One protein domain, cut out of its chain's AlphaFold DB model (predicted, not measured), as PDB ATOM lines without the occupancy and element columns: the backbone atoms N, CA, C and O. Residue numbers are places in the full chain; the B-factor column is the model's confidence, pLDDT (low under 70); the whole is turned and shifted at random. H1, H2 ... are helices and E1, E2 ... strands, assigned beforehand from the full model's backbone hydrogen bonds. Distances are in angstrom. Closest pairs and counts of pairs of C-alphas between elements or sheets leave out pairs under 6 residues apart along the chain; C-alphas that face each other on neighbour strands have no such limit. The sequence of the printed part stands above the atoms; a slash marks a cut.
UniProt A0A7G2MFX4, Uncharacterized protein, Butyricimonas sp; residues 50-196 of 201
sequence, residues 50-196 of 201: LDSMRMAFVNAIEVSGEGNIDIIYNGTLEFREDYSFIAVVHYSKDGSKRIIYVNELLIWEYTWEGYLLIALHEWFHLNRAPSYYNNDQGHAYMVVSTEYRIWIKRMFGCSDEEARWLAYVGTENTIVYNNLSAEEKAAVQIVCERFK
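AT A GLANCE: This is residues 50 to 196 of the 201 residues of an uncharacterized protein of Butyricimonas sp (UniProt A0A7G2MFX4). A small, strongly twisted sheet of three strands, E1 E2 E3, makes one end of the domain; H4 runs through the middle, crossed by H1, and H6, H7 and H9 lie beyond them from the sheet. H6 packs on H1 and H4, H7 crosses H6, H9 crosses H7 at the end far from the sheet, and short H8 packs on H5. The printed part has 147 residues with nine named helices and three named strands, in the order H1 H2 E1 E2 E3 H3 H4 H5 H6 H7 H8 H9; the antiparallel sheet has the order E1 - E2 - E3, and the class is mostly helix. The whole is compact, with a radius of gyration of the C-alphas of 14.8 A, and only just elongated, with spans of 44 by 29 by 29 A.

HOW THE PARTS SIT: Start at the sheet: E1 is residues 77 to 82, E2 85 to 93 and E3 96 to 101, a meander, each strand the antiparallel neighbour of the one before. E1 and E2 form a hairpin, with N 80 and O 88 within hydrogen-bond range at 3.0 A; E2 and E3 form another, with N 91 and O 98 at 2.7 A. Four helices are on the sheet but only graze it: H1, residues 50 to 64; H2, 70 to 73; H3, 104 to 107; and H4, 112 to 127. H1 and H4 touch at a steep tilt of 60 degrees, the same way, closest at the C-alphas of Ala 56 and Leu 116, 4.9 A. Look next at the hub, H6, residues 146 to 156. H4 touches it at a shallow tilt of 26 degrees, opposite ways, closest at the C-alphas of Phe 124 and Tyr 148, 6.9 A. H1 touches it with residues 60 to 64 alone, closest at the C-alphas of Ser 64 and Trp 151, 5.5 A. H7, residues 160 to 166, touches H6 about perpendicular at 84 degrees, with the C-alphas of Arg 149 and Ala 163 closest at 5.4 A. H9, residues 182 to 194, touches H7 with residues 187 to 192 alone, about perpendicular at 89 degrees, closest at the C-alphas of Trp 165 and Val 188, 4.9 A. H5, residues 135 to 144, touches H8, residues 175 to 178, closest at the C-alphas of Ala 140 and Val 176, 5.9 A. H6 and H9 are apart. In H1, H4, H6, H7 and H9 every O i to N i+4 pair is within hydrogen-bond range, in H5 5 of 6; H2, H3 and H8 are too short for such a pair.

IN THESE COORDINATES: Find C-alpha 85 at (363.855, 239.951, 275.357), where E2 begins its 22.0 A; E1 spans 14.9 A and E3 16.3 A. H1 begins at C-alpha 50, (364.265, 229.095, 280.976), and spans 20.8 A; H4 spans 22.6 A, H5 14.7 A, H6 15.2 A and H7 9.7 A. H9 spans 18.4 A and ends at C-alpha 194, (388.643, 229.293, 285.790). H2, H3 and H8 have four residues each.

THE WHOLE: The two C-alphas farthest apart are those of Asn 74 and Ala 182, 45.1 A. The printed part has no cut and no long link; H4 to H5 and H7 to H8 are short links, the others tight. The mean pLDDT of the printed part is 79.7; look for values under 70 at residues 66 to 67, 71 to 78, 80 to 107, 129 to 133 and 135.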
ATOM      1  N   LEU A  50     365.165 228.669 279.893       76.56
ATOM      2  CA  LEU A  50     364.265 229.095 280.976       76.56
ATOM      3  C   LEU A  50     364.261 228.102 282.135       76.56
ATOM      4  O   LEU A  50     364.341 228.524 283.285       76.56
ATOM      5  N   ASP A  51     364.217 226.800 281.852       79.06
ATOM      6  CA  ASP A  51     364.310 225.762 282.884       79.06
ATOM      7  C   ASP A  51     365.655 225.852 283.614       79.06
ATOM      8  O   ASP A  51     365.722 225.756 284.839       79.06
ATOM      9  N   SER A  52     366.725 226.118 282.861       82.19
ATOM     10  CA  SER A  52     368.064 226.330 283.414       82.19
ATOM     11  C   SER A  52     368.116 227.569 284.306       82.19
ATOM     12  O   SER A  52     368.618 227.495 285.426       82.19
ATOM     13  N   MET A  53     367.537 228.689 283.872       81.31
ATOM     14  CA  MET A  53     367.447 229.900 284.692       81.31
ATOM     15  C   MET A  53     366.593 229.690 285.941       81.31
ATOM     16  O   MET A  53     366.988 230.106 287.028       81.31
ATOM     17  N   ARG A  54     365.463 228.989 285.823       82.06
ATOM     18  CA  ARG A  54     364.608 228.647 286.962       82.06
ATOM     19  C   ARG A  54     365.367 227.851 288.009       82.06
ATOM     20  O   ARG A  54     365.343 228.212 289.182       82.06
ATOM     21  N   MET A  55     366.072 226.807 287.581       85.06
ATOM     22  CA  MET A  55     366.893 226.003 288.481       85.06
ATOM     23  C   MET A  55     368.047 226.809 289.078       85.06
ATOM     24  O   MET A  55     368.343 226.654 290.260       85.06
ATOM     25  N   ALA A  56     368.669 227.706 288.313       87.38
ATOM     26  CA  ALA A  56     369.712 228.575 288.841       87.38
ATOM     27  C   ALA A  56     369.184 229.514 289.942       87.38
ATOM     28  O   ALA A  56     369.841 229.674 290.967       87.38
ATOM     29  N   PHE A  57     367.970 230.057 289.796       86.25
ATOM     30  CA  PHE A  57     367.320 230.869 290.833       86.25
ATOM     31  C   PHE A  57     366.940 230.073 292.083       86.25
ATOM     32  O   PHE A  57     367.093 230.600 293.180       86.25
ATOM     33  N   VAL A  58     366.501 228.814 291.951       86.06
ATOM     34  CA  VAL A  58     366.306 227.931 293.121       86.06
ATOM     35  C   VAL A  58     367.599 227.861 293.935       86.06
ATOM     36  O   VAL A  58     367.587 228.119 295.134       86.06
ATOM     37  N   ASN A  59     368.724 227.615 293.262       87.81
ATOM     38  CA  ASN A  59     370.024 227.525 293.922       87.81
ATOM     39  C   ASN A  59     370.491 228.869 294.491       87.81
ATOM     40  O   ASN A  59     371.088 228.900 295.562       87.81
ATOM     41  N   ALA A  60     370.216 229.984 293.811       88.31
ATOM     42  CA  ALA A  60     370.537 231.314 294.321       88.31
ATOM     43  C   ALA A  60     369.812 231.609 295.646       88.31
ATOM     44  O   ALA A  60     370.452 232.082 296.581       88.31
ATOM     45  N   ILE A  61     368.519 231.269 295.739       87.31
ATOM     46  CA  ILE A  61     367.693 231.420 296.951       87.31
ATOM     47  C   ILE A  61     368.193 230.506 298.078       87.31
ATOM     48  O   ILE A  61     368.315 230.925 299.229       87.31
ATOM     49  N   GLU A  62     368.507 229.248 297.759       87.38
ATOM     50  CA  GLU A  62     369.038 228.292 298.737       87.38
ATOM     51  C   GLU A  62     370.388 228.753 299.299       87.38
ATOM     52  O   GLU A  62     370.595 228.753 300.513       87.38
ATOM     53  N   VAL A  63     371.298 229.191 298.428       88.38
ATOM     54  CA  VAL A  63     372.651 229.614 298.806       88.38
ATOM     55  C   VAL A  63     372.661 230.948 299.552       88.38
ATOM     56  O   VAL A  63     373.482 231.129 300.465       88.38
ATOM     57  N   SER A  64     371.766 231.879 299.207       86.00
ATOM     58  CA  SER A  64     371.638 233.120 299.970       86.00
ATOM     59  C   SER A  64     371.182 232.854 301.403       86.00
ATOM     60  O   SER A  64     371.557 233.599 302.304       86.00
ATOM     61  N   GLY A  65     370.435 231.766 301.642       81.81
ATOM     62  CA  GLY A  65     369.748 231.537 302.916       81.81
ATOM     63  C   GLY A  65     368.606 232.535 303.133       81.81
ATOM     64  O   GLY A  65     368.155 232.747 304.256       81.81
ATOM     65  N   GLU A  66     368.161 233.164 302.047       68.81
ATOM     66  CA  GLU A  66     367.217 234.274 302.039       68.81
ATOM     67  C   GLU A  66     366.177 234.037 300.970       68.81
ATOM     68  O   GLU A  66     366.518 233.721 299.836       68.81
ATOM     69  N   GLY A  67     364.914 234.237 301.333       64.81
ATOM     70  CA  GLY A  67     363.786 233.938 300.467       64.81
ATOM     71  C   GLY A  67     363.179 232.571 300.756       64.81
ATOM     72  O   GLY A  67     363.797 231.680 301.332       64.81
ATOM     73  N   ASN A  68     361.915 232.428 300.377       73.00
ATOM     74  CA  ASN A  68     361.224 231.149 300.399       73.00
ATOM     75  C   ASN A  68     361.184 230.624 298.961       73.00
ATOM     76  O   ASN A  68     360.649 231.311 298.096       73.00
ATOM     77  N   ILE A  69     361.706 229.420 298.708       71.94
ATOM     78  CA  ILE A  69     361.694 228.783 297.378       71.94
ATOM     79  C   ILE A  69     360.262 228.676 296.825       71.94
ATOM     80  O   ILE A  69     360.063 228.732 295.609       71.94
ATOM     81  N   ASP A  70     359.247 228.633 297.696       71.31
ATOM     82  CA  ASP A  70     357.832 228.653 297.319       71.31
ATOM     83  C   ASP A  70     357.476 229.822 296.387       71.31
ATOM     84  O   ASP A  70     356.540 229.684 295.602       71.31
ATOM     85  N   ILE A  71     358.235 230.932 296.390       69.75
ATOM     86  CA  ILE A  71     358.023 232.057 295.462       69.75
ATOM     87  C   ILE A  71     358.172 231.658 293.984       69.75
ATOM     88  O   ILE A  71     357.562 232.275 293.116       69.75
ATOM     89  N   ILE A  72     358.965 230.629 293.674       68.19
ATOM     90  CA  ILE A  72     359.141 230.109 292.307       68.19
ATOM     91  C   ILE A  72     357.955 229.226 291.898       68.19
ATOM     92  O   ILE A  72     357.605 229.139 290.715       68.19
ATOM     93  N   TYR A  73     357.345 228.546 292.868       67.19
ATOM     94  CA  TYR A  73     356.270 227.580 292.639       67.19
ATOM     95  C   TYR A  73     354.877 228.210 292.715       67.19
ATOM     96  O   TYR A  73     353.959 227.736 292.050       67.19
ATOM     97  N   ASN A  74     354.714 229.296 293.471       67.38
ATOM     98  CA  ASN A  74     353.444 230.004 293.649       67.38
ATOM     99  C   ASN A  74     353.190 231.112 292.602       67.38
ATOM    100  O   ASN A  74     352.154 231.772 292.659       67.38
ATOM    101  N   GLY A  75     354.119 231.321 291.661       64.06
ATOM    102  CA  GLY A  75     354.009 232.342 290.614       64.06
ATOM    103  C   GLY A  75     354.405 233.758 291.046       64.06
ATOM    104  O   GLY A  75     354.178 234.705 290.300       64.06
ATOM    105  N   THR A  76     355.005 233.938 292.226       67.38
ATOM    106  CA  THR A  76     355.626 235.213 292.618       67.38
ATOM    107  C   THR A  76     356.864 235.502 291.774       67.38
ATOM    108  O   THR A  76     357.095 236.664 291.455       67.38
ATOM    109  N   LEU A  77     357.641 234.480 291.409       69.19
ATOM    110  CA  LEU A  77     358.789 234.568 290.515       69.19
ATOM    111  C   LEU A  77     358.543 233.691 289.275       69.19
ATOM    112  O   LEU A  77     358.592 232.462 289.341       69.19
ATOM    113  N   GLU A  78     358.232 234.324 288.148       69.06
ATOM    114  CA  GLU A  78     357.834 233.652 286.908       69.06
ATOM    115  C   GLU A  78     358.877 233.834 285.810       69.06
ATOM    116  O   GLU A  78     359.350 234.944 285.575       69.06
ATOM    117  N   PHE A  79     359.168 232.755 285.087       73.00
ATOM    118  CA  PHE A  79     360.079 232.747 283.944       73.00
ATOM    119  C   PHE A  79     359.256 232.697 282.664       73.00
ATOM    120  O   PHE A  79     358.510 231.737 282.451       73.00
ATOM    121  N   ARG A  80     359.341 233.738 281.836       67.50
ATOM    122  CA  ARG A  80     358.536 233.872 280.614       67.50
ATOM    123  C   ARG A  80     359.391 234.376 279.450       67.50
ATOM    124  O   ARG A  80     360.369 235.091 279.655       67.50
ATOM    125  N   GLU A  81     359.016 233.998 278.230       65.00
ATOM    126  CA  GLU A  81     359.514 234.645 277.011       65.00
ATOM    127  C   GLU A  81     358.666 235.900 276.759       65.00
ATOM    128  O   GLU A  81     357.436 235.811 276.807       65.00
ATOM    129  N   ASP A  82     359.286 237.052 276.486       56.91
ATOM    130  CA  ASP A  82     358.563 238.249 276.037       56.91
ATOM    131  C   ASP A  82     359.188 238.809 274.748       56.91
ATOM    132  O   ASP A  82     360.405 238.792 274.545       56.91
ATOM    133  N   TYR A  83     358.342 239.261 273.824       52.16
ATOM    134  CA  TYR A  83     358.723 239.612 272.458       52.16
ATOM    135  C   TYR A  83     359.732 240.769 272.450       52.16
ATOM    136  O   TYR A  83     359.346 241.918 272.645       52.16
ATOM    137  N   SER A  84     360.998 240.435 272.144       52.28
ATOM    138  CA  SER A  84     362.247 241.235 272.064       52.28
ATOM    139  C   SER A  84     363.282 241.016 273.183       52.28
ATOM    140  O   SER A  84     364.443 241.372 272.983       52.28
ATOM    141  N   PHE A  85     362.931 240.331 274.279       44.88
ATOM    142  CA  PHE A  85     363.855 239.951 275.357       44.88
ATOM    143  C   PHE A  85     363.523 238.546 275.868       44.88
ATOM    144  O   PHE A  85     362.509 238.316 276.519       44.88
ATOM    145  N   ILE A  86     364.378 237.580 275.551       51.53
ATOM    146  CA  ILE A  86     363.995 236.164 275.582       51.53
ATOM    147  C   ILE A  86     364.578 235.449 276.826       51.53
ATOM    148  O   ILE A  86     365.186 234.395 276.755       51.53
ATOM    149  N   ALA A  87     364.391 236.053 278.001       49.69
ATOM    150  CA  ALA A  87     364.346 235.388 279.310       49.69
ATOM    151  C   ALA A  87     363.949 236.430 280.362       49.69
ATOM    152  O   ALA A  87     364.773 237.214 280.827       49.69
ATOM    153  N   VAL A  88     362.669 236.475 280.715       54.19
ATOM    154  CA  VAL A  88     362.138 237.460 281.656       54.19
ATOM    155  C   VAL A  88     361.844 236.787 282.987       54.19
ATOM    156  O   VAL A  88     361.078 235.824 283.035       54.19
ATOM    157  N   VAL A  89     362.438 237.299 284.066       55.34
ATOM    158  CA  VAL A  89     362.086 236.923 285.438       55.34
ATOM    159  C   VAL A  89     361.152 237.990 285.994       55.34
ATOM    160  O   VAL A  89     361.570 239.102 286.319       55.34
ATOM    161  N   HIS A  90     359.867 237.664 286.087       58.16
ATOM    162  CA  HIS A  90     358.871 238.517 286.723       58.16
ATOM    163  C   HIS A  90     358.823 238.197 288.210       58.16
ATOM    164  O   HIS A  90     358.393 237.117 288.587       58.16
ATOM    165  N   TYR A  91     359.215 239.142 289.054       56.91
ATOM    166  CA  TYR A  91     359.067 239.071 290.499       56.91
ATOM    167  C   TYR A  91     357.942 240.001 290.963       56.91
ATOM    168  O   TYR A  91     358.006 241.214 290.776       56.91
ATOM    169  N   SER A  92     356.892 239.456 291.569       56.28
ATOM    170  CA  SER A  92     355.727 240.211 292.038       56.28
ATOM    171  C   SER A  92     355.511 239.997 293.531       56.28
ATOM    172  O   SER A  92     354.908 239.002 293.935       56.28
ATOM    173  N   LYS A  93     355.942 240.957 294.353       57.88
ATOM    174  CA  LYS A  93     355.771 240.923 295.812       57.88
ATOM    175  C   LYS A  93     355.160 242.230 296.317       57.88
ATOM    176  O   LYS A  93     355.568 243.312 295.897       57.88
ATOM    177  N   ASP A  94     354.169 242.114 297.202       53.34
ATOM    178  CA  ASP A  94     353.538 243.231 297.924       53.34
ATOM    179  C   ASP A  94     353.041 244.376 297.014       53.34
ATOM    180  O   ASP A  94     353.179 245.556 297.318       53.34
ATOM    181  N   GLY A  95     352.482 244.030 295.846       51.62
ATOM    182  CA  GLY A  95     351.971 244.995 294.859       51.62
ATOM    183  C   GLY A  95     353.040 245.634 293.962       51.62
ATOM    184  O   GLY A  95     352.690 246.262 292.962       51.62
ATOM    185  N   SER A  96     354.327 245.420 294.251       54.59
ATOM    186  CA  SER A  96     355.438 245.809 293.382       54.59
ATOM    187  C   SER A  96     355.738 244.707 292.362       54.59
ATOM    188  O   SER A  96     355.851 243.531 292.711       54.59
ATOM    189  N   LYS A  97     355.857 245.085 291.084       61.16
ATOM    190  CA  LYS A  97     356.295 244.188 290.009       61.16
ATOM    191  C   LYS A  97     357.688 244.595 289.566       61.16
ATOM    192  O   LYS A  97     357.885 245.691 289.050       61.16
ATOM    193  N   ARG A  98     358.637 243.696 289.771       63.41
ATOM    194  CA  ARG A  98     360.006 243.779 289.293       63.41
ATOM    195  C   ARG A  98     360.158 242.824 288.106       63.41
ATOM    196  O   ARG A  98     359.702 241.692 288.172       63.41
ATOM    197  N   ILE A  99     360.744 243.288 287.007       61.16
ATOM    198  CA  ILE A  99     360.962 242.504 285.795       61.16
ATOM    199  C   ILE A  99     362.444 242.537 285.442       61.16
ATOM    200  O   ILE A  99     362.943 243.569 285.005       61.16
ATOM    201  N   ILE A 100     363.139 241.418 285.607       63.94
ATOM    202  CA  ILE A 100     364.527 241.276 285.164       63.94
ATOM    203  C   ILE A 100     364.530 240.733 283.741       63.94
ATOM    204  O   ILE A 100     363.873 239.730 283.453       63.94
ATOM    205  N   TYR A 101     365.296 241.383 282.868       62.88
ATOM    206  CA  TYR A 101     365.482 240.966 281.486       62.88
ATOM    207  C   TYR A 101     366.850 240.316 281.324       62.88
ATOM    208  O   TYR A 101     367.880 240.972 281.454       62.88
ATOM    209  N   VAL A 102     366.858 239.038 280.967       59.72
ATOM    210  CA  VAL A 102     368.048 238.322 280.523       59.72
ATOM    211  C   VAL A 102     367.972 238.196 279.002       59.72
ATOM    212  O   VAL A 102     366.987 237.737 278.427       59.72
ATOM    213  N   ASN A 103     369.010 238.663 278.315       60.22
ATOM    214  CA  ASN A 103     369.075 238.595 276.859       60.22
ATOM    215  C   ASN A 103     369.370 237.153 276.416       60.22
ATOM    216  O   ASN A 103     370.396 236.599 276.801       60.22
ATOM    217  N   GLU A 104     368.523 236.567 275.569       59.94
ATOM    218  CA  GLU A 104     368.723 235.200 275.067       59.94
ATOM    219  C   GLU A 104     370.037 235.032 274.303       59.94
ATOM    220  O   GLU A 104     370.771 234.085 274.549       59.94
ATOM    221  N   LEU A 105     370.402 235.950 273.406       60.41
ATOM    222  CA  LEU A 105     371.664 235.824 272.668       60.41
ATOM    223  C   LEU A 105     372.865 235.773 273.620       60.41
ATOM    224  O   LEU A 105     373.828 235.061 273.342       60.41
ATOM    225  N   LEU A 106     372.782 236.470 274.758       65.00
ATOM    226  CA  LEU A 106     373.789 236.398 275.811       65.00
ATOM    227  C   LEU A 106     373.663 235.114 276.637       65.00
ATOM    228  O   LEU A 106     374.686 234.523 276.957       65.00
ATOM    229  N   ILE A 107     372.451 234.630 276.932       69.19
ATOM    230  CA  ILE A 107     372.227 233.410 277.732       69.19
ATOM    231  C   ILE A 107     372.826 232.165 277.067       69.19
ATOM    232  O   ILE A 107     373.277 231.240 277.748       69.19
ATOM    233  N   TRP A 108     372.921 232.163 275.735       71.19
ATOM    234  CA  TRP A 108     373.613 231.126 274.967       71.19
ATOM    235  C   TRP A 108     375.139 231.180 275.087       71.19
ATOM    236  O   TRP A 108     375.793 230.169 274.827       71.19
ATOM    237  N   GLU A 109     375.720 232.310 275.492       77.25
ATOM    238  CA  GLU A 109     377.159 232.436 275.742       77.25
ATOM    239  C   GLU A 109     377.563 231.894 277.118       77.25
ATOM    240  O   GLU A 109     378.745 231.639 277.335       77.25
ATOM    241  N   TYR A 110     376.622 231.673 278.038       81.19
ATOM    242  CA  TYR A 110     376.920 231.198 279.391       81.19
ATOM    243  C   TYR A 110     376.861 229.667 279.508       81.19
ATOM    244  O   TYR A 110     376.114 228.964 278.812       81.19
ATOM    245  N   THR A 111     377.712 229.129 280.376       88.56
ATOM    246  CA  THR A 111     377.654 227.737 280.852       88.56
ATOM    247  C   THR A 111     376.688 227.631 282.027       88.56
ATOM    248  O   THR A 111     376.148 228.635 282.476       88.56
ATOM    249  N   TRP A 112     376.509 226.433 282.580       88.56
ATOM    250  CA  TRP A 112     375.736 226.267 283.806       88.56
ATOM    251  C   TRP A 112     376.241 227.150 284.958       88.56
ATOM    252  O   TRP A 112     375.454 227.833 285.609       88.56
ATOM    253  N   GLU A 113     377.557 227.217 285.149       90.88
ATOM    254  CA  GLU A 113     378.200 228.078 286.139       90.88
ATOM    255  C   GLU A 113     377.880 229.560 285.901       90.88
ATOM    256  O   GLU A 113     377.681 230.320 286.847       90.88
ATOM    257  N   GLY A 114     377.750 229.966 284.638       89.06
ATOM    258  CA  GLY A 114     377.287 231.303 284.287       89.06
ATOM    259  C   GLY A 114     375.828 231.571 284.636       89.06
ATOM    260  O   GLY A 114     375.525 232.650 285.135       89.06
ATOM    261  N   TYR A 115     374.934 230.597 284.457       86.31
ATOM    262  CA  TYR A 115     373.527 230.741 284.854       86.31
ATOM    263  C   TYR A 115     373.406 230.896 286.374       86.31
ATOM    264  O   TYR A 115     372.646 231.745 286.835       86.31
ATOM    265  N   LEU A 116     374.190 230.135 287.147       90.75
ATOM    266  CA  LEU A 116     374.261 230.272 288.606       90.75
ATOM    267  C   LEU A 116     374.712 231.675 289.027       90.75
ATOM    268  O   LEU A 116     374.117 232.266 289.928       90.75
ATOM    269  N   LEU A 117     375.733 232.224 288.362       91.56
ATOM    270  CA  LEU A 117     376.231 233.564 288.671       91.56
ATOM    271  C   LEU A 117     375.217 234.655 288.302       91.56
ATOM    272  O   LEU A 117     374.999 235.560 289.101       91.56
ATOM    273  N   ILE A 118     374.558 234.543 287.142       86.44
ATOM    274  CA  ILE A 118     373.477 235.460 286.743       86.44
ATOM    275  C   ILE A 118     372.338 235.398 287.761       86.44
ATOM    276  O   ILE A 118     371.881 236.430 288.236       86.44
ATOM    277  N   ALA A 119     371.891 234.203 288.147       86.56
ATOM    278  CA  ALA A 119     370.808 234.067 289.113       86.56
ATOM    279  C   ALA A 119     371.157 234.691 290.472       86.56
ATOM    280  O   ALA A 119     370.325 235.393 291.036       86.56
ATOM    281  N   LEU A 120     372.382 234.499 290.978       90.25
ATOM    282  CA  LEU A 120     372.848 235.158 292.203       90.25
ATOM    283  C   LEU A 120     372.875 236.682 292.079       90.25
ATOM    284  O   LEU A 120     372.422 237.373 292.991       90.25
ATOM    285  N   HIS A 121     373.401 237.192 290.966       89.19
ATOM    286  CA  HIS A 121     373.487 238.620 290.669       89.19
ATOM    287  C   HIS A 121     372.100 239.273 290.718       89.19
ATOM    288  O   HIS A 121     371.857 240.235 291.447       89.19
ATOM    289  N   GLU A 122     371.150 238.688 289.997       82.06
ATOM    290  CA  GLU A 122     369.791 239.208 289.908       82.06
ATOM    291  C   GLU A 122     369.008 239.005 291.212       82.06
ATOM    292  O   GLU A 122     368.267 239.886 291.654       82.06
ATOM    293  N   TRP A 123     369.208 237.874 291.891       85.31
ATOM    294  CA  TRP A 123     368.620 237.619 293.204       85.31
ATOM    295  C   TRP A 123     369.084 238.640 294.250       85.31
ATOM    296  O   TRP A 123     368.270 239.132 295.039       85.31
ATOM    297  N   PHE A 124     370.359 239.032 294.216       85.69
ATOM    298  CA  PHE A 124     370.886 240.093 295.071       85.69
ATOM    299  C   PHE A 124     370.190 241.430 294.799       85.69
ATOM    300  O   PHE A 124     369.787 242.123 295.737       85.69
ATOM    301  N   HIS A 125     369.955 241.773 293.530       79.19
ATOM    302  CA  HIS A 125     369.196 242.975 293.184       79.19
ATOM    303  C   HIS A 125     367.741 242.952 293.674       79.19
ATOM    304  O   HIS A 125     367.194 243.994 294.045       79.19
ATOM    305  N   LEU A 126     367.104 241.781 293.718       77.38
ATOM    306  CA  LEU A 126     365.734 241.647 294.220       77.38
ATOM    307  C   LEU A 126     365.625 241.796 295.743       77.38
ATOM    308  O   LEU A 126     364.622 242.336 296.212       77.38
ATOM    309  N   ASN A 127     366.625 241.332 296.500       76.00
ATOM    310  CA  ASN A 127     366.528 241.213 297.963       76.00
ATOM    311  C   ASN A 127     367.298 242.286 298.723       76.00
ATOM    312  O   ASN A 127     366.868 242.691 299.801       76.00
ATOM    313  N   ARG A 128     368.430 242.730 298.176       72.06
ATOM    314  CA  ARG A 128     369.406 243.541 298.907       72.06
ATOM    315  C   ARG A 128     369.680 244.877 298.268       72.06
ATOM    316  O   ARG A 128     369.841 245.849 298.998       72.06
ATOM    317  N   ALA A 129     369.714 244.956 296.936       61.25
ATOM    318  CA  ALA A 129     369.886 246.253 296.300       61.25
ATOM    319  C   ALA A 129     368.676 247.143 296.634       61.25
ATOM    320  O   ALA A 129     367.530 246.765 296.338       61.25
ATOM    321  N   PRO A 130     368.911 248.321 297.237       62.91
ATOM    322  CA  PRO A 130     367.849 249.271 297.493       62.91
ATOM    323  C   PRO A 130     367.076 249.563 296.209       62.91
ATOM    324  O   PRO A 130     367.659 249.810 295.156       62.91
ATOM    325  N   SER A 131     365.748 249.541 296.296       58.62
ATOM    326  CA  SER A 131     364.848 249.716 295.145       58.62
ATOM    327  C   SER A 131     365.044 251.035 294.391       58.62
ATOM    328  O   SER A 131     364.646 251.135 293.232       58.62
ATOM    329  N   TYR A 132     365.622 252.036 295.059       56.38
ATOM    330  CA  TYR A 132     365.892 253.374 294.536       56.38
ATOM    331  C   TYR A 132     367.288 253.529 293.924       56.38
ATOM    332  O   TYR A 132     367.611 254.598 293.406       56.38
ATOM    333  N   TYR A 133     368.138 252.505 293.991       64.44
ATOM    334  CA  TYR A 133     369.402 252.538 293.272       64.44
ATOM    335  C   TYR A 133     369.142 252.438 291.775       64.44
ATOM    336  O   TYR A 133     368.415 251.566 291.300       64.44
ATOM    337  N   ASN A 134     369.777 253.332 291.020       70.12
ATOM    338  CA  ASN A 134     369.933 253.101 289.593       70.12
ATOM    339  C   ASN A 134     370.894 251.922 289.359       70.12
ATOM    340  O   ASN A 134     371.560 251.443 290.277       70.12
ATOM    341  N   ASN A 135     370.984 251.473 288.111       68.75
ATOM    342  CA  ASN A 135     371.787 250.311 287.743       68.75
ATOM    343  C   ASN A 135     373.259 250.415 288.207       68.75
ATOM    344  O   ASN A 135     373.787 249.489 288.814       68.75
ATOM    345  N   ASP A 136     373.918 251.560 287.994       77.12
ATOM    346  CA  ASP A 136     375.317 251.754 288.406       77.12
ATOM    347  C   ASP A 136     375.482 251.775 289.934       77.12
ATOM    348  O   ASP A 136     376.446 251.218 290.456       77.12
ATOM    349  N   GLN A 137     374.543 252.377 290.668       79.94
ATOM    350  CA  GLN A 137     374.541 252.378 292.136       79.94
ATOM    351  C   GLN A 137     374.312 250.972 292.700       79.94
ATOM    352  O   GLN A 137     374.991 250.569 293.645       79.94
ATOM    353  N   GLY A 138     373.402 250.209 292.088       83.81
ATOM    354  CA  GLY A 138     373.156 248.804 292.401       83.81
ATOM    355  C   GLY A 138     374.424 247.973 292.270       83.81
ATOM    356  O   GLY A 138     374.804 247.274 293.209       83.81
ATOM    357  N   HIS A 139     375.116 248.100 291.140       86.81
ATOM    358  CA  HIS A 139     376.377 247.405 290.904       86.81
ATOM    359  C   HIS A 139     377.495 247.875 291.835       86.81
ATOM    360  O   HIS A 139     378.251 247.049 292.339       86.81
ATOM    361  N   ALA A 140     377.588 249.178 292.118       87.56
ATOM    362  CA  ALA A 140     378.606 249.715 293.019       87.56
ATOM    363  C   ALA A 140     378.462 249.134 294.430       87.56
ATOM    364  O   ALA A 140     379.458 248.767 295.046       87.56
ATOM    365  N   TYR A 141     377.225 249.001 294.912       86.94
ATOM    366  CA  TYR A 141     376.923 248.346 296.181       86.94
ATOM    367  C   TYR A 141     377.200 246.839 296.140       86.94
ATOM    368  O   TYR A 141     377.821 246.296 297.054       86.94
ATOM    369  N   MET A 142     376.801 246.164 295.062       89.50
ATOM    370  CA  MET A 142     377.000 244.726 294.891       89.50
ATOM    371  C   MET A 142     378.479 244.326 294.958       89.50
ATOM    372  O   MET A 142     378.831 243.425 295.718       89.50
ATOM    373  N   VAL A 143     379.365 244.995 294.210       91.12
ATOM    374  CA  VAL A 143     380.782 244.583 294.116       91.12
ATOM    375  C   VAL A 143     381.567 244.777 295.417       91.12
ATOM    376  O   VAL A 143     382.614 244.153 295.610       91.12
ATOM    377  N   VAL A 144     381.075 245.629 296.324       89.38
ATOM    378  CA  VAL A 144     381.665 245.834 297.658       89.38
ATOM    379  C   VAL A 144     380.945 245.052 298.758       89.38
ATOM    380  O   VAL A 144     381.474 244.956 299.868       89.38
ATOM    381  N   SER A 145     379.781 244.466 298.468       90.50
ATOM    382  CA  SER A 145     378.965 243.743 299.442       90.50
ATOM    383  C   SER A 145     379.653 242.462 299.912       90.50
ATOM    384  O   SER A 145     379.912 241.533 299.143       90.50
ATOM    385  N   THR A 146     379.922 242.386 301.216       91.00
ATOM    386  CA  THR A 146     380.424 241.160 301.853       91.00
ATOM    387  C   THR A 146     379.412 240.026 301.750       91.00
ATOM    388  O   THR A 146     379.806 238.881 301.552       91.00
ATOM    389  N   GLU A 147     378.123 240.340 301.814       90.56
ATOM    390  CA  GLU A 147     377.047 239.359 301.729       90.56
ATOM    391  C   GLU A 147     376.992 238.702 300.345       90.56
ATOM    392  O   GLU A 147     377.023 237.476 300.237       90.56
ATOM    393  N   TYR A 148     377.057 239.504 299.278       92.50
ATOM    394  CA  TYR A 148     377.106 238.974 297.917       92.50
ATOM    395  C   TYR A 148     378.342 238.092 297.691       92.50
ATOM    396  O   TYR A 148     378.248 236.999 297.127       92.50
ATOM    397  N   ARG A 149     379.506 238.503 298.216       93.62
ATOM    398  CA  ARG A 149     380.717 237.669 298.184       93.62
ATOM    399  C   ARG A 149     380.541 236.358 298.950       93.62
ATOM    400  O   ARG A 149     381.037 235.336 298.487       93.62
ATOM    401  N   ILE A 150     379.836 236.348 300.082       90.75
ATOM    402  CA  ILE A 150     379.525 235.111 300.819       90.75
ATOM    403  C   ILE A 150     378.679 234.175 299.954       90.75
ATOM    404  O   ILE A 150     378.999 232.988 299.868       90.75
ATOM    405  N   TRP A 151     377.657 234.689 299.267       93.56
ATOM    406  CA  TRP A 151     376.822 233.872 298.384       93.56
ATOM    407  C   TRP A 151     377.637 233.270 297.234       93.56
ATOM    408  O   TRP A 151     377.556 232.068 296.984       93.56
ATOM    409  N   ILE A 152     378.507 234.064 296.599       94.69
ATOM    410  CA  ILE A 152     379.434 233.575 295.566       94.69
ATOM    411  C   ILE A 152     380.351 232.479 296.127       94.69
ATOM    412  O   ILE A 152     380.529 231.438 295.496       94.69
ATOM    413  N   LYS A 153     380.919 232.663 297.325       94.25
ATOM    414  CA  LYS A 153     381.805 231.665 297.953       94.25
ATOM    415  C   LYS A 153     381.084 230.356 298.237       94.25
ATOM    416  O   LYS A 153     381.655 229.298 297.989       94.25
ATOM    417  N   ARG A 154     379.846 230.420 298.728       91.06
ATOM    418  CA  ARG A 154     379.009 229.238 298.972       91.06
ATOM    419  C   ARG A 154     378.667 228.512 297.665       91.06
ATOM    420  O   ARG A 154     378.801 227.295 297.609       91.06
ATOM    421  N   MET A 155     378.307 229.249 296.611       93.00
ATOM    422  CA  MET A 155     377.952 228.679 295.304       93.00
ATOM    423  C   MET A 155     379.147 228.047 294.580       93.00
ATOM    424  O   MET A 155     379.041 226.951 294.040       93.00
ATOM    425  N   PHE A 156     380.293 228.732 294.559       92.06
ATOM    426  CA  PHE A 156     381.444 228.344 293.734       92.06
ATOM    427  C   PHE A 156     382.588 227.692 294.516       92.06
ATOM    428  O   PHE A 156     383.570 227.268 293.909       92.06
ATOM    429  N   GLY A 157     382.499 227.614 295.848       90.56
ATOM    430  CA  GLY A 157     383.547 227.035 296.692       90.56
ATOM    431  C   GLY A 157     384.899 227.735 296.526       90.56
ATOM    432  O   GLY A 157     385.928 227.071 296.412       90.56
ATOM    433  N   CYS A 158     384.893 229.067 296.436       91.50
ATOM    434  CA  CYS A 158     386.049 229.865 296.023       91.50
ATOM    435  C   CYS A 158     386.663 230.697 297.161       91.50
ATOM    436  O   CYS A 158     386.093 230.836 298.249       91.50
ATOM    437  N   SER A 159     387.863 231.233 296.919       94.44
ATOM    438  CA  SER A 159     388.518 232.158 297.851       94.44
ATOM    439  C   SER A 159     387.795 233.510 297.910       94.44
ATOM    440  O   SER A 159     386.988 233.845 297.047       94.44
ATOM    441  N   ASP A 160     388.088 234.320 298.931       92.62
ATOM    442  CA  ASP A 160     387.503 235.664 299.039       92.62
ATOM    443  C   ASP A 160     387.926 236.585 297.884       92.62
ATOM    444  O   ASP A 160     387.122 237.350 297.354       92.62
ATOM    445  N   GLU A 161     389.178 236.452 297.445       94.25
ATOM    446  CA  GLU A 161     389.711 237.183 296.299       94.25
ATOM    447  C   GLU A 161     389.032 236.756 294.993       94.25
ATOM    448  O   GLU A 161     388.625 237.600 294.198       94.25
ATOM    449  N   GLU A 162     388.834 235.453 294.787       96.31
ATOM    450  CA  GLU A 162     388.095 234.941 293.630       96.31
ATOM    451  C   GLU A 162     386.648 235.432 293.632       96.31
ATOM    452  O   GLU A 162     386.151 235.876 292.599       96.31
ATOM    453  N   ALA A 163     385.993 235.415 294.795       95.31
ATOM    454  CA  ALA A 163     384.630 235.900 294.948       95.31
ATOM    455  C   ALA A 163     384.510 237.402 294.677       95.31
ATOM    456  O   ALA A 163     383.567 237.834 294.015       95.31
ATOM    457  N   ARG A 164     385.487 238.199 295.134       95.62
ATOM    458  CA  ARG A 164     385.578 239.625 294.807       95.62
ATOM    459  C   ARG A 164     385.610 239.830 293.297       95.62
ATOM    460  O   ARG A 164     384.864 240.666 292.805       95.62
ATOM    461  N   TRP A 165     386.448 239.100 292.565       96.94
ATOM    462  CA  TRP A 165     386.547 239.271 291.112       96.94
ATOM    463  C   TRP A 165     385.323 238.735 290.368       96.94
ATOM    464  O   TRP A 165     384.876 239.363 289.412       96.94
ATOM    465  N   LEU A 166     384.729 237.633 290.835       95.38
ATOM    466  CA  LEU A 166     383.471 237.115 290.296       95.38
ATOM    467  C   LEU A 166     382.319 238.110 290.465       95.38
ATOM    468  O   LEU A 166     381.465 238.181 289.587       95.38
ATOM    469  N   ALA A 167     382.315 238.924 291.524       94.81
ATOM    470  CA  ALA A 167     381.284 239.938 291.730       94.81
ATOM    471  C   ALA A 167     381.261 241.025 290.640       94.81
ATOM    472  O   ALA A 167     380.221 241.634 290.413       94.81
ATOM    473  N   TYR A 168     382.384 241.255 289.948       93.12
ATOM    474  CA  TYR A 168     382.456 242.190 288.820       93.12
ATOM    475  C   TYR A 168     381.975 241.583 287.496       93.12
ATOM    476  O   TYR A 168     381.736 242.323 286.538       93.12
ATOM    477  N   VAL A 169     381.823 240.260 287.407       89.69
ATOM    478  CA  VAL A 169     381.279 239.614 286.209       89.69
ATOM    479  C   VAL A 169     379.783 239.922 286.115       89.69
ATOM    480  O   VAL A 169     379.051 239.763 287.088       89.69
ATOM    481  N   GLY A 170     379.330 240.378 284.948       79.81
ATOM    482  CA  GLY A 170     377.986 240.925 284.740       79.81
ATOM    483  C   GLY A 170     377.926 242.453 284.828       79.81
ATOM    484  O   GLY A 170     376.922 243.040 284.440       79.81
ATOM    485  N   THR A 171     379.002 243.116 285.274       84.12
ATOM    486  CA  THR A 171     379.069 244.585 285.389       84.12
ATOM    487  C   THR A 171     379.870 245.246 284.260       84.12
ATOM    488  O   THR A 171     380.114 246.451 284.305       84.12
ATOM    489  N   GLU A 172     380.298 244.504 283.229       83.62
ATOM    490  CA  GLU A 172     381.324 244.930 282.258       83.62
ATOM    491  C   GLU A 172     380.982 246.196 281.453       83.62
ATOM    492  O   GLU A 172     381.867 246.853 280.907       83.62
ATOM    493  N   ASN A 173     379.704 246.555 281.374       74.19
ATOM    494  CA  ASN A 173     379.192 247.735 280.677       74.19
ATOM    495  C   ASN A 173     378.891 248.927 281.607       74.19
ATOM    496  O   ASN A 173     378.302 249.910 281.160       74.19
ATOM    497  N   THR A 174     379.275 248.851 282.880       79.31
ATOM    498  CA  THR A 174     378.949 249.842 283.917       79.31
ATOM    499  C   THR A 174     380.146 250.727 284.237       79.31
ATOM    500  O   THR A 174     381.299 250.394 283.938       79.31
ATOM    501  N   ILE A 175     379.900 251.855 284.906       85.69
ATOM    502  CA  ILE A 175     380.985 252.713 285.411       85.69
ATOM    503  C   ILE A 175     381.878 251.936 286.393       85.69
ATOM    504  O   ILE A 175     383.096 252.105 286.388       85.69
ATOM    505  N   VAL A 176     381.282 251.041 287.184       87.38
ATOM    506  CA  VAL A 176     381.961 250.237 288.208       87.38
ATOM    507  C   VAL A 176     383.072 249.383 287.599       87.38
ATOM    508  O   VAL A 176     384.213 249.455 288.050       87.38
ATOM    509  N   TYR A 177     382.779 248.645 286.528       88.06
ATOM    510  CA  TYR A 177     383.795 247.862 285.822       88.06
ATOM    511  C   TYR A 177     384.771 248.737 285.039       88.06
ATOM    512  O   TYR A 177     385.969 248.453 284.974       88.06
ATOM    513  N   ASN A 178     384.284 249.819 284.429       91.19
ATOM    514  CA  ASN A 178     385.133 250.702 283.636       91.19
ATOM    515  C   ASN A 178     386.249 251.340 284.467       91.19
ATOM    516  O   ASN A 178     387.354 251.498 283.940       91.19
ATOM    517  N   ASN A 179     385.981 251.610 285.745       93.94
ATOM    518  CA  ASN A 179     386.936 252.157 286.704       93.94
ATOM    519  C   ASN A 179     388.033 251.174 287.143       93.94
ATOM    520  O   ASN A 179     389.017 251.622 287.728       93.94
ATOM    521  N   LEU A 180     387.899 249.872 286.861       94.31
ATOM    522  CA  LEU A 180     388.951 248.898 287.147       94.31
ATOM    523  C   LEU A 180     390.209 249.162 286.306       94.31
ATOM    524  O   LEU A 180     390.125 249.503 285.114       94.31
ATOM    525  N   SER A 181     391.376 248.921 286.906       97.06
ATOM    526  CA  SER A 181     392.657 248.922 286.196       97.06
ATOM    527  C   SER A 181     392.734 247.790 285.160       97.06
ATOM    528  O   SER A 181     391.890 246.890 285.110       97.06
ATOM    529  N   ALA A 182     393.759 247.815 284.305       96.31
ATOM    530  CA  ALA A 182     393.985 246.734 283.345       96.31
ATOM    531  C   ALA A 182     394.269 245.394 284.048       96.31
ATOM    532  O   ALA A 182     393.773 244.351 283.624       96.31
ATOM    533  N   GLU A 183     395.025 245.432 285.144       97.38
ATOM    534  CA  GLU A 183     395.362 244.275 285.974       97.38
ATOM    535  C   GLU A 183     394.122 243.709 286.673       97.38
ATOM    536  O   GLU A 183     393.921 242.496 286.690       97.38
ATOM    537  N   GLU A 184     393.250 244.573 287.192       97.31
ATOM    538  CA  GLU A 184     391.999 244.151 287.828       97.31
ATOM    539  C   GLU A 184     391.034 243.525 286.812       97.31
ATOM    540  O   GLU A 184     390.464 242.465 287.067       97.31
ATOM    541  N   LYS A 185     390.908 244.104 285.610       95.94
ATOM    542  CA  LYS A 185     390.129 243.500 284.511       95.94
ATOM    543  C   LYS A 185     390.693 242.140 284.096       95.94
ATOM    544  O   LYS A 185     389.928 241.218 283.816       95.94
ATOM    545  N   ALA A 186     392.017 241.981 284.097       96.38
ATOM    546  CA  ALA A 186     392.651 240.689 283.851       96.38
ATOM    547  C   ALA A 186     392.319 239.669 284.954       96.38
ATOM    548  O   ALA A 186     392.039 238.513 284.642       96.38
ATOM    549  N   ALA A 187     392.270 240.085 286.223       96.62
ATOM    550  CA  ALA A 187     391.848 239.220 287.325       96.62
ATOM    551  C   ALA A 187     390.391 238.747 287.167       96.62
ATOM    552  O   ALA A 187     390.115 237.557 287.336       96.62
ATOM    553  N   VAL A 188     389.480 239.638 286.749       94.88
ATOM    554  CA  VAL A 188     388.087 239.275 286.419       94.88
ATOM    555  C   VAL A 188     388.037 238.236 285.294       94.88
ATOM    556  O   VAL A 188     387.327 237.234 285.398       94.88
ATOM    557  N   GLN A 189     388.833 238.413 284.238       94.06
ATOM    558  CA  GLN A 189     388.898 237.449 283.139       94.06
ATOM    559  C   GLN A 189     389.433 236.080 283.593       94.06
ATOM    560  O   GLN A 189     388.876 235.047 283.217       94.06
ATOM    561  N   ILE A 190     390.464 236.053 284.444       94.31
ATOM    562  CA  ILE A 190     391.050 234.815 284.978       94.31
ATOM    563  C   ILE A 190     390.010 234.007 285.763       94.31
ATOM    564  O   ILE A 190     389.900 232.794 285.562       94.31
ATOM    565  N   VAL A 191     389.226 234.649 286.636       94.12
ATOM    566  CA  VAL A 191     388.179 233.933 287.384       94.12
ATOM    567  C   VAL A 191     387.036 233.495 286.470       94.12
ATOM    568  O   VAL A 191     386.573 232.362 286.589       94.12
ATOM    569  N   CYS A 192     386.641 234.323 285.499       92.31
ATOM    570  CA  CYS A 192     385.624 233.977 284.506       92.31
ATOM    571  C   CYS A 192     385.992 232.687 283.749       92.31
ATOM    572  O   CYS A 192     385.163 231.787 283.600       92.31
ATOM    573  N   GLU A 193     387.255 232.548 283.339       93.12
ATOM    574  CA  GLU A 193     387.757 231.351 282.661       93.12
ATOM    575  C   GLU A 193     387.898 230.149 283.595       93.12
ATOM    576  O   GLU A 193     387.499 229.036 283.238       93.12
ATOM    577  N   ARG A 194     388.441 230.356 284.800       93.62
ATOM    578  CA  ARG A 194     388.643 229.293 285.790       93.62
ATOM    579  C   ARG A 194     387.329 228.628 286.190       93.62
ATOM    580  O   ARG A 194     387.264 227.401 286.231       93.62
ATOM    581  N   PHE A 195     386.304 229.429 286.465       92.25
ATOM    582  CA  PHE A 195     384.967 228.952 286.824       92.25
ATOM    583  C   PHE A 195     384.097 228.666 285.598       92.25
ATOM    584  O   PHE A 195     382.932 228.319 285.744       92.25
ATOM    585  N   LYS A 196     384.668 228.767 284.387       93.19
ATOM    586  CA  LYS A 196     384.007 228.476 283.112       93.19
ATOM    587  C   LYS A 196     382.697 229.237 282.936       93.19
ATOM    588  O   LYS A 196     381.790 228.698 282.328       93.19
TER     589      LYS A 196